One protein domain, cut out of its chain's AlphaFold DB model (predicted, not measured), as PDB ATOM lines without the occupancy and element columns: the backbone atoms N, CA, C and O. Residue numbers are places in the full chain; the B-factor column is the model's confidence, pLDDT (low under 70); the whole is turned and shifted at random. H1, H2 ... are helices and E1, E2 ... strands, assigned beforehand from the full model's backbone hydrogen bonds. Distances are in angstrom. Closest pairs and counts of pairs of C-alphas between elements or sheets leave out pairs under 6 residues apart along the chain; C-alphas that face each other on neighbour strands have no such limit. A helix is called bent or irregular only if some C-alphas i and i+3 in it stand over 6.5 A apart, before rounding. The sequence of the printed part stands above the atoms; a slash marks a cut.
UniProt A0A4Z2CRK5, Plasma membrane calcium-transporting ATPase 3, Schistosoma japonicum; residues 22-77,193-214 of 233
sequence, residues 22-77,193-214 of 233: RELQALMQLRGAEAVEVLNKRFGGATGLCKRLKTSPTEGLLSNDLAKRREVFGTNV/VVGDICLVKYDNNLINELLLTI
ATOM      1  N   ARG A  22      11.636  27.317  31.254       80.81
ATOM      2  CA  ARG A  22      11.113  26.342  32.231       80.81
ATOM      3  C   ARG A  22      12.220  25.629  33.002       80.81
ATOM      4  O   ARG A  22      12.067  25.355  34.187       80.81
ATOM      5  N   GLU A  23      13.330  25.315  32.340       82.94
ATOM      6  CA  GLU A  23      14.469  24.666  32.994       82.94
ATOM      7  C   GLU A  23      15.165  25.594  33.986       82.94
ATOM      8  O   GLU A  23      15.543  25.152  35.071       82.94
ATOM      9  N   LEU A  24      15.295  26.871  33.626       77.81
ATOM     10  CA  LEU A  24      15.830  27.907  34.505       77.81
ATOM     11  C   LEU A  24      14.900  28.144  35.703       77.81
ATOM     12  O   LEU A  24      15.366  28.167  36.837       77.81
ATOM     13  N   GLN A  25      13.586  28.211  35.477       74.88
ATOM     14  CA  GLN A  25      12.590  28.341  36.543       74.88
ATOM     15  C   GLN A  25      12.613  27.147  37.510       74.88
ATOM     16  O   GLN A  25      12.536  27.335  38.722       74.88
ATOM     17  N   ALA A  26      12.753  25.922  36.995       80.06
ATOM     18  CA  ALA A  26      12.879  24.733  37.834       80.06
ATOM     19  C   ALA A  26      14.144  24.782  38.703       80.06
ATOM     20  O   ALA A  26      14.091  24.421  39.873       80.06
ATOM     21  N   LEU A  27      15.265  25.268  38.157       76.00
ATOM     22  CA  LEU A  27      16.498  25.456  38.921       76.00
ATOM     23  C   LEU A  27      16.343  26.531  40.008       76.00
ATOM     24  O   LEU A  27      16.849  26.346  41.109       76.00
ATOM     25  N   MET A  28      15.605  27.610  39.730       71.44
ATOM     26  CA  MET A  28      15.313  28.667  40.707       71.44
ATOM     27  C   MET A  28      14.432  28.200  41.874       71.44
ATOM     28  O   MET A  28      14.494  28.758  42.961       71.44
ATOM     29  N   GLN A  29      13.590  27.185  41.687       73.00
ATOM     30  CA  GLN A  29      12.768  26.667  42.788       73.00
ATOM     31  C   GLN A  29      13.592  25.889  43.825       73.00
ATOM     32  O   GLN A  29      13.149  25.725  44.962       73.00
ATOM     33  N   LEU A  30      14.786  25.429  43.445       71.12
ATOM     34  CA  LEU A  30      15.699  24.697  44.315       71.12
ATOM     35  C   LEU A  30      16.545  25.669  45.145       71.12
ATOM     36  O   LEU A  30      16.856  26.777  44.709       71.12
ATOM     37  N   ARG A  31      16.964  25.244  46.342       69.38
ATOM     38  CA  ARG A  31      17.816  26.050  47.233       69.38
ATOM     39  C   ARG A  31      19.010  25.249  47.753       69.38
ATOM     40  O   ARG A  31      18.940  24.031  47.900       69.38
ATOM     41  N   GLY A  32      20.100  25.950  48.067       71.69
ATOM     42  CA  GLY A  32      21.285  25.376  48.711       71.69
ATOM     43  C   GLY A  32      21.929  24.231  47.919       71.69
ATOM     44  O   GLY A  32      22.025  24.283  46.694       71.69
ATOM     45  N   ALA A  33      22.364  23.183  48.626       75.88
ATOM     46  CA  ALA A  33      23.106  22.060  48.043       75.88
ATOM     47  C   ALA A  33      22.345  21.320  46.926       75.88
ATOM     48  O   ALA A  33      22.960  20.868  45.962       75.88
ATOM     49  N   GLU A  34      21.015  21.243  47.014       76.38
ATOM     50  CA  GLU A  34      20.175  20.603  45.996       76.38
ATOM     51  C   GLU A  34      20.234  21.359  44.659       76.38
ATOM     52  O   GLU A  34      20.379  20.749  43.597       76.38
ATOM     53  N   ALA A  35      20.208  22.696  44.705       73.62
ATOM     54  CA  ALA A  35      20.342  23.531  43.514       73.62
ATOM     55  C   ALA A  35      21.717  23.343  42.854       73.62
ATOM     56  O   ALA A  35      21.799  23.204  41.633       73.62
ATOM     57  N   VAL A  36      22.786  23.277  43.654       74.31
ATOM     58  CA  VAL A  36      24.160  23.065  43.167       74.31
ATOM     59  C   VAL A  36      24.317  21.681  42.533       74.31
ATOM     60  O   VAL A  36      24.935  21.542  41.476       74.31
ATOM     61  N   GLU A  37      23.731  20.645  43.130       81.31
ATOM     62  CA  GLU A  37      23.775  19.292  42.575       81.31
ATOM     63  C   GLU A  37      23.032  19.204  41.236       81.31
ATOM     64  O   GLU A  37      23.559  18.648  40.266       81.31
ATOM     65  N   VAL A  38      21.839  19.798  41.144       81.75
ATOM     66  CA  VAL A  38      21.068  19.847  39.894       81.75
ATOM     67  C   VAL A  38      21.774  20.700  38.841       81.75
ATOM     68  O   VAL A  38      21.822  20.298  37.674       81.75
ATOM     69  N   LEU A  39      22.386  21.820  39.234       79.75
ATOM     70  CA  LEU A  39      23.204  22.649  38.351       79.75
ATOM     71  C   LEU A  39      24.360  21.841  37.748       79.75
ATOM     72  O   LEU A  39      24.541  21.812  36.528       79.75
ATOM     73  N   ASN A  40      25.125  21.152  38.594       82.25
ATOM     74  CA  ASN A  40      26.263  20.347  38.167       82.25
ATOM     75  C   ASN A  40      25.830  19.185  37.270       82.25
ATOM     76  O   ASN A  40      26.389  19.011  36.186       82.25
ATOM     77  N   LYS A  41      24.787  18.441  37.657       87.44
ATOM     78  CA  LYS A  41      24.295  17.289  36.887       87.44
ATOM     79  C   LYS A  41      23.681  17.673  35.541       87.44
ATOM     80  O   LYS A  41      23.926  16.986  34.554       87.44
ATOM     81  N   ARG A  42      22.854  18.726  35.484       84.62
ATOM     82  CA  ARG A  42      22.091  19.072  34.267       84.62
ATOM     83  C   ARG A  42      22.821  20.046  33.351       84.62
ATOM     84  O   ARG A  42      22.715  19.926  32.129       84.62
ATOM     85  N   PHE A  43      23.552  20.999  33.920       81.44
ATOM     86  CA  PHE A  43      24.155  22.097  33.163       81.44
ATOM     87  C   PHE A  43      25.680  22.020  33.095       81.44
ATOM     88  O   PHE A  43      26.259  22.730  32.280       81.44
ATOM     89  N   GLY A  44      26.327  21.128  33.856       82.25
ATOM     90  CA  GLY A  44      27.789  21.060  33.934       82.25
ATOM     91  C   GLY A  44      28.378  22.170  34.810       82.25
ATOM     92  O   GLY A  44      29.478  22.649  34.536       82.25
ATOM     93  N   GLY A  45      27.618  22.611  35.816       77.75
ATOM     94  CA  GLY A  45      28.002  23.666  36.752       77.75
ATOM     95  C   GLY A  45      27.761  25.069  36.203       77.75
ATOM     96  O   GLY A  45      27.142  25.249  35.150       77.75
ATOM     97  N   ALA A  46      28.268  26.077  36.914       74.62
ATOM     98  CA  ALA A  46      28.092  27.483  36.552       74.62
ATOM     99  C   ALA A  46      28.650  27.799  35.157       74.62
ATOM    100  O   ALA A  46      27.955  28.357  34.315       74.62
ATOM    101  N   THR A  47      29.868  27.342  34.860       78.94
ATOM    102  CA  THR A  47      30.517  27.546  33.556       78.94
ATOM    103  C   THR A  47      29.737  26.900  32.409       78.94
ATOM    104  O   THR A  47      29.616  27.474  31.325       78.94
ATOM    105  N   GLY A  48      29.181  25.706  32.635       82.06
ATOM    106  CA  GLY A  48      28.352  25.026  31.646       82.06
ATOM    107  C   GLY A  48      27.019  25.744  31.406       82.06
ATOM    108  O   GLY A  48      26.572  25.844  30.258       82.06
ATOM    109  N   LEU A  49      26.443  26.341  32.452       81.19
ATOM    110  CA  LEU A  49      25.277  27.209  32.335       81.19
ATOM    111  C   LEU A  49      25.595  28.494  31.551       81.19
ATOM    112  O   LEU A  49      24.866  28.804  30.609       81.19
ATOM    113  N   CYS A  50      26.706  29.181  31.843       81.81
ATOM    114  CA  CYS A  50      27.166  30.351  31.079       81.81
ATOM    115  C   CYS A  50      27.309  30.029  29.590       81.81
ATOM    116  O   CYS A  50      26.820  30.767  28.736       81.81
ATOM    117  N   LYS A  51      27.910  28.876  29.267       85.00
ATOM    118  CA  LYS A  51      28.088  28.420  27.884       85.00
ATOM    119  C   LYS A  51      26.754  28.208  27.168       85.00
ATOM    120  O   LYS A  51      26.611  28.601  26.013       85.00
ATOM    121  N   ARG A  52      25.765  27.608  27.837       85.69
ATOM    122  CA  ARG A  52      24.423  27.397  27.265       85.69
ATOM    123  C   ARG A  52      23.637  28.697  27.115       85.69
ATOM    124  O   ARG A  52      22.921  28.858  26.126       85.69
ATOM    125  N   LEU A  53      23.807  29.622  28.057       83.62
ATOM    126  CA  LEU A  53      23.245  30.970  28.004       83.62
ATOM    127  C   LEU A  53      24.034  31.915  27.092       83.62
ATOM    128  O   LEU A  53      23.614  33.054  26.941       83.62
ATOM    129  N   LYS A  54      25.135  31.470  26.465       87.31
ATOM    130  CA  LYS A  54      26.014  32.297  25.619       87.31
ATOM    131  C   LYS A  54      26.484  33.580  26.323       87.31
ATOM    132  O   LYS A  54      26.502  34.646  25.720       87.31
ATOM    133  N   THR A  55      26.819  33.471  27.603       84.38
ATOM    134  CA  THR A  55      27.375  34.561  28.414       84.38
ATOM    135  C   THR A  55      28.844  34.258  28.706       84.38
ATOM    136  O   THR A  55      29.187  33.119  29.039       84.38
ATOM    137  N   SER A  56      29.710  35.266  28.601       83.50
ATOM    138  CA  SER A  56      31.113  35.154  29.004       83.50
ATOM    139  C   SER A  56      31.251  35.416  30.508       83.50
ATOM    140  O   SER A  56      30.803  36.462  30.964       83.50
ATOM    141  N   PRO A  57      31.889  34.539  31.302       77.69
ATOM    142  CA  PRO A  57      32.136  34.808  32.721       77.69
ATOM    143  C   PRO A  57      33.013  36.045  32.976       77.69
ATOM    144  O   PRO A  57      32.942  36.624  34.053       77.69
ATOM    145  N   THR A  58      33.854  36.430  32.009       81.06
ATOM    146  CA  THR A  58      34.851  37.506  32.155       81.06
ATOM    147  C   THR A  58      34.477  38.792  31.439       81.06
ATOM    148  O   THR A  58      34.930  39.853  31.843       81.06
ATOM    149  N   GLU A  59      33.685  38.703  30.372       83.69
ATOM    150  CA  GLU A  59      33.238  39.869  29.593       83.69
ATOM    151  C   GLU A  59      31.741  40.145  29.781       83.69
ATOM    152  O   GLU A  59      31.223  41.171  29.348       83.69
ATOM    153  N   GLY A  60      31.031  39.237  30.449       84.38
ATOM    154  CA  GLY A  60      29.600  39.343  30.659       84.38
ATOM    155  C   GLY A  60      28.810  39.135  29.375       84.38
ATOM    156  O   GLY A  60      29.113  38.254  28.558       84.38
ATOM    157  N   LEU A  61      27.743  39.914  29.240       86.81
ATOM    158  CA  LEU A  61      26.820  39.842  28.119       86.81
ATOM    159  C   LEU A  61      27.063  40.970  27.108       86.81
ATOM    160  O   LEU A  61      27.371  42.091  27.498       86.81
ATOM    161  N   LEU A  62      26.872  40.691  25.816       87.62
ATOM    162  CA  LEU A  62      26.949  41.703  24.763       87.62
ATOM    163  C   LEU A  62      25.657  42.532  24.694       87.62
ATOM    164  O   LEU A  62      24.556  41.969  24.667       87.62
ATOM    165  N   SER A  63      25.762  43.861  24.594       84.38
ATOM    166  CA  SER A  63      24.583  44.751  24.571       84.38
ATOM    167  C   SER A  63      23.631  44.510  23.388       84.38
ATOM    168  O   SER A  63      22.437  44.803  23.477       84.38
ATOM    169  N   ASN A  64      24.119  43.943  22.281       86.25
ATOM    170  CA  ASN A  64      23.303  43.623  21.104       86.25
ATOM    171  C   ASN A  64      22.332  42.441  21.321       86.25
ATOM    172  O   ASN A  64      21.310  42.359  20.639       86.25
ATOM    173  N   ASP A  65      22.610  41.559  22.284       86.00
ATOM    174  CA  ASP A  65      21.815  40.359  22.565       86.00
ATOM    175  C   ASP A  65      20.656  40.621  23.543       86.00
ATOM    176  O   ASP A  65      19.783  39.764  23.721       86.00
ATOM    177  N   LEU A  66      20.611  41.803  24.170       87.31
ATOM    178  CA  LEU A  66      19.629  42.148  25.205       87.31
ATOM    179  C   LEU A  66      18.187  42.077  24.689       87.31
ATOM    180  O   LEU A  66      17.324  41.482  25.338       87.31
ATOM    181  N   ALA A  67      17.921  42.638  23.505       86.62
ATOM    182  CA  ALA A  67      16.580  42.650  22.914       86.62
ATOM    183  C   ALA A  67      16.079  41.228  22.618       86.62
ATOM    184  O   ALA A  67      14.959  40.871  22.981       86.62
ATOM    185  N   LYS A  68      16.947  40.386  22.049       87.31
ATOM    186  CA  LYS A  68      16.638  38.985  21.742       87.31
ATOM    187  C   LYS A  68      16.345  38.175  23.003       87.31
ATOM    188  O   LYS A  68      15.457  37.330  23.016       87.31
ATOM    189  N   ARG A  69      17.081  38.422  24.089       86.00
ATOM    190  CA  ARG A  69      16.841  37.746  25.373       86.00
ATOM    191  C   ARG A  69      15.526  38.166  26.004       86.00
ATOM    192  O   ARG A  69      14.844  37.303  26.544       86.00
ATOM    193  N   ARG A  70      15.149  39.442  25.902       84.12
ATOM    194  CA  ARG A  70      13.834  39.917  26.364       84.12
ATOM    195  C   ARG A  70      12.691  39.259  25.598       84.12
ATOM    196  O   ARG A  70      11.674  38.945  26.199       84.12
ATOM    197  N   GLU A  71      12.876  38.998  24.307       84.38
ATOM    198  CA  GLU A  71      11.896  38.277  23.489       84.38
ATOM    199  C   GLU A  71      11.783  36.792  23.877       84.38
ATOM    200  O   GLU A  71      10.681  36.262  23.978       84.38
ATOM    201  N   VAL A  72      12.911  36.120  24.137       83.50
ATOM    202  CA  VAL A  72      12.937  34.675  24.441       83.50
ATOM    203  C   VAL A  72      12.578  34.359  25.896       83.50
ATOM    204  O   VAL A  72      11.879  33.383  26.163       83.50
ATOM    205  N   PHE A  73      13.089  35.139  26.849       80.75
ATOM    206  CA  PHE A  73      12.979  34.861  28.285       80.75
ATOM    207  C   PHE A  73      12.020  35.802  29.023       80.75
ATOM    208  O   PHE A  73      11.633  35.498  30.151       80.75
ATOM    209  N   GLY A  74      11.616  36.911  28.400       77.50
ATOM    210  CA  GLY A  74      10.776  37.938  29.012       77.50
ATOM    211  C   GLY A  74      11.565  39.064  29.689       77.50
ATOM    212  O   GLY A  74      12.795  39.123  29.654       77.50
ATOM    213  N   THR A  75      10.826  39.992  30.295       74.81
ATOM    214  CA  THR A  75      11.343  41.166  31.015       74.81
ATOM    215  C   THR A  75      11.272  40.968  32.526       74.81
ATOM    216  O   THR A  75      10.315  40.373  33.018       74.81
ATOM    217  N   ASN A  76      12.222  41.539  33.271       71.81
ATOM    218  CA  ASN A  76      12.268  41.477  34.736       71.81
ATOM    219  C   ASN A  76      11.394  42.556  35.405       71.81
ATOM    220  O   ASN A  76      11.853  43.282  36.280       71.81
ATOM    221  N   VAL A  77      10.145  42.703  34.959       68.00
ATOM    222  CA  VAL A  77       9.207  43.705  35.488       68.00
ATOM    223  C   VAL A  77       7.989  42.983  36.037       68.00
ATOM    224  O   VAL A  77       7.327  42.233  35.316       68.00
ATOM    225  N   VAL A 193      18.464  41.035  32.492       83.50
ATOM    226  CA  VAL A 193      18.068  39.929  31.617       83.50
ATOM    227  C   VAL A 193      18.731  38.617  32.036       83.50
ATOM    228  O   VAL A 193      19.738  38.588  32.742       83.50
ATOM    229  N   VAL A 194      18.174  37.493  31.576       82.75
ATOM    230  CA  VAL A 194      18.760  36.165  31.811       82.75
ATOM    231  C   VAL A 194      20.176  36.094  31.244       82.75
ATOM    232  O   VAL A 194      20.392  36.287  30.042       82.75
ATOM    233  N   GLY A 195      21.125  35.722  32.103       79.44
ATOM    234  CA  GLY A 195      22.534  35.605  31.743       79.44
ATOM    235  C   GLY A 195      23.332  36.889  31.954       79.44
ATOM    236  O   GLY A 195      24.485  36.918  31.531       79.44
ATOM    237  N   ASP A 196      22.760  37.912  32.592       81.25
ATOM    238  CA  ASP A 196      23.553  38.988  33.183       81.25
ATOM    239  C   ASP A 196      24.398  38.460  34.343       81.25
ATOM    240  O   ASP A 196      24.010  37.558  35.098       81.25
ATOM    241  N   ILE A 197      25.564  39.074  34.492       79.75
ATOM    242  CA  ILE A 197      26.480  38.808  35.584       79.75
ATOM    243  C   ILE A 197      26.464  40.013  36.513       79.75
ATOM    244  O   ILE A 197      26.909  41.092  36.132       79.75
ATOM    245  N   CYS A 198      25.945  39.826  37.719       78.50
ATOM    246  CA  CYS A 198      25.769  40.880  38.706       78.50
ATOM    247  C   CYS A 198      26.946  40.901  39.683       78.50
ATOM    248  O   CYS A 198      27.368  39.857  40.185       78.50
ATOM    249  N   LEU A 199      27.449  42.096  39.982       71.44
ATOM    250  CA  LEU A 199      28.491  42.314  40.977       71.44
ATOM    251  C   LEU A 199      27.842  42.772  42.280       71.44
ATOM    252  O   LEU A 199      27.392  43.914  42.389       71.44
ATOM    253  N   VAL A 200      27.793  41.885  43.272       69.81
ATOM    254  CA  VAL A 200      27.257  42.212  44.597       69.81
ATOM    255  C   VAL A 200      28.400  42.700  45.475       69.81
ATOM    256  O   VAL A 200      29.332  41.961  45.778       69.81
ATOM    257  N   LYS A 201      28.336  43.965  45.894       62.12
ATOM    258  CA  LYS A 201      29.286  44.525  46.855       62.12
ATOM    259  C   LYS A 201      28.719  44.358  48.263       62.12
ATOM    260  O   LYS A 201      27.765  45.045  48.617       62.12
ATOM    261  N   TYR A 202      29.306  43.474  49.066       56.53
ATOM    262  CA  TYR A 202      28.990  43.385  50.492       56.53
ATOM    263  C   TYR A 202      29.828  44.384  51.291       56.53
ATOM    264  O   TYR A 202      31.054  44.451  51.154       56.53
ATOM    265  N   ASP A 203      29.156  45.180  52.121       52.22
ATOM    266  CA  ASP A 203      29.823  46.127  53.001       52.22
ATOM    267  C   ASP A 203      30.705  45.379  54.009       52.22
ATOM    268  O   ASP A 203      30.253  44.539  54.787       52.22
ATOM    269  N   ASN A 204      31.978  45.773  54.000       44.12
ATOM    270  CA  ASN A 204      33.030  45.461  54.964       44.12
ATOM    271  C   ASN A 204      33.939  44.237  54.749       44.12
ATOM    272  O   ASN A 204      34.676  43.896  55.666       44.12
ATOM    273  N   ASN A 205      33.992  43.658  53.546       44.22
ATOM    274  CA  ASN A 205      35.195  43.049  52.951       44.22
ATOM    275  C   ASN A 205      34.900  42.816  51.464       44.22
ATOM    276  O   ASN A 205      33.906  42.170  51.149       44.22
ATOM    277  N   LEU A 206      35.722  43.346  50.548       37.12
ATOM    278  CA  LEU A 206      35.544  43.131  49.105       37.12
ATOM    279  C   LEU A 206      35.756  41.650  48.758       37.12
ATOM    280  O   LEU A 206      36.850  41.250  48.365       37.12
ATOM    281  N   ILE A 207      34.712  40.838  48.875       41.38
ATOM    282  CA  ILE A 207      34.612  39.607  48.107       41.38
ATOM    283  C   ILE A 207      33.875  40.013  46.836       41.38
ATOM    284  O   ILE A 207      32.707  40.391  46.875       41.38
ATOM    285  N   ASN A 208      34.598  40.041  45.716       43.91
ATOM    286  CA  ASN A 208      34.008  40.219  44.394       43.91
ATOM    287  C   ASN A 208      33.239  38.936  44.047       43.91
ATOM    288  O   ASN A 208      33.715  38.121  43.258       43.91
ATOM    289  N   GLU A 209      32.099  38.706  44.695       49.00
ATOM    290  CA  GLU A 209      31.239  37.577  44.363       49.00
ATOM    291  C   GLU A 209      30.496  37.902  43.073       49.00
ATOM    292  O   GLU A 209      29.689  38.833  42.981       49.00
ATOM    293  N   LEU A 210      30.845  37.144  42.042       49.69
ATOM    294  CA  LEU A 210      30.247  37.230  40.729       49.69
ATOM    295  C   LEU A 210      28.970  36.384  40.734       49.69
ATOM    296  O   LEU A 210      29.043  35.156  40.672       49.69
ATOM    297  N   LEU A 211      27.800  37.019  40.811       57.50
ATOM    298  CA  LEU A 211      26.535  36.293  40.805       57.50
ATOM    299  C   LEU A 211      25.994  36.184  39.380       57.50
ATOM    300  O   LEU A 211      25.651  37.187  38.748       57.50
ATOM    301  N   LEU A 212      25.867  34.956  38.873       54.62
ATOM    302  CA  LEU A 212      25.148  34.730  37.625       54.62
ATOM    303  C   LEU A 212      23.651  34.888  37.888       54.62
ATOM    304  O   LEU A 212      23.050  34.066  38.583       54.62
ATOM    305  N   THR A 213      23.030  35.924  37.329       55.81
ATOM    306  CA  THR A 213      21.598  36.130  37.539       55.81
ATOM    307  C   THR A 213      20.814  35.315  36.521       55.81
ATOM    308  O   THR A 213      20.709  35.642  35.335       55.81
ATOM    309  N   ILE A 214      20.223  34.225  37.003       57.03
ATOM    310  CA  ILE A 214      19.163  33.506  36.302       57.03
ATOM    311  C   ILE A 214      17.864  34.262  36.591       57.03
ATOM    312  O   ILE A 214      17.113  33.881  37.480       57.03
TER     313      ILE A 214
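AT A GLANCE: This is residues 22 to 77 and 193 to 214 of the 233 residues of the protein "Plasma membrane calcium-transporting ATPase 3" of Schistosoma japonicum (UniProt A0A4Z2CRK5). A helical hairpin, H1 and H2, makes one end; H3 turns off H2 toward a strand hairpin, E1 and E2, and H4 stands away from the other helices. The printed part has 78 residues, with four helices, then two antiparallel strands, class mixed. It is only just compact, close to loose, radius of gyration of the C-alphas 13.4 A, spanning 36 by 28 by 24 A.

HOW THE PARTS SIT: H1, residues 22 to 29, touches H2, residues 32 to 43, with 35 to 39 alone, opposite ways at a shallow tilt of 19 degrees; closest C-alphas Leu 27 and Ala 35, 6.3 A. H2 and H3, residues 45 to 52, touch only at the corner; closest C-alphas Leu 39 and Gly 45, 5.2 A. H4, residues 63 to 73, is irregular, C-alphas 64 and 67 being 7.0 A apart; 5 of 7 O i to N i+4 pairs are within hydrogen-bond range, and every one in H1, H2 and H3. E1, residues 196 to 200, and E2, residues 209 to 213, are antiparallel; N 198 and O 211 are within hydrogen-bond range, 2.8 A.

IN THESE COORDINATES: H1 begins at C-alpha 22 (11.113, 26.342, 32.231); E2 ends at C-alpha 213 (21.598, 36.130, 37.539). H2 measures 16.1 A.

THE WHOLE: Residues 78 to 192 are not printed; C-alphas 77 and 193 are 10.4 A apart. pLDDT is under 70 at residues 31, 77 and 200 to 214.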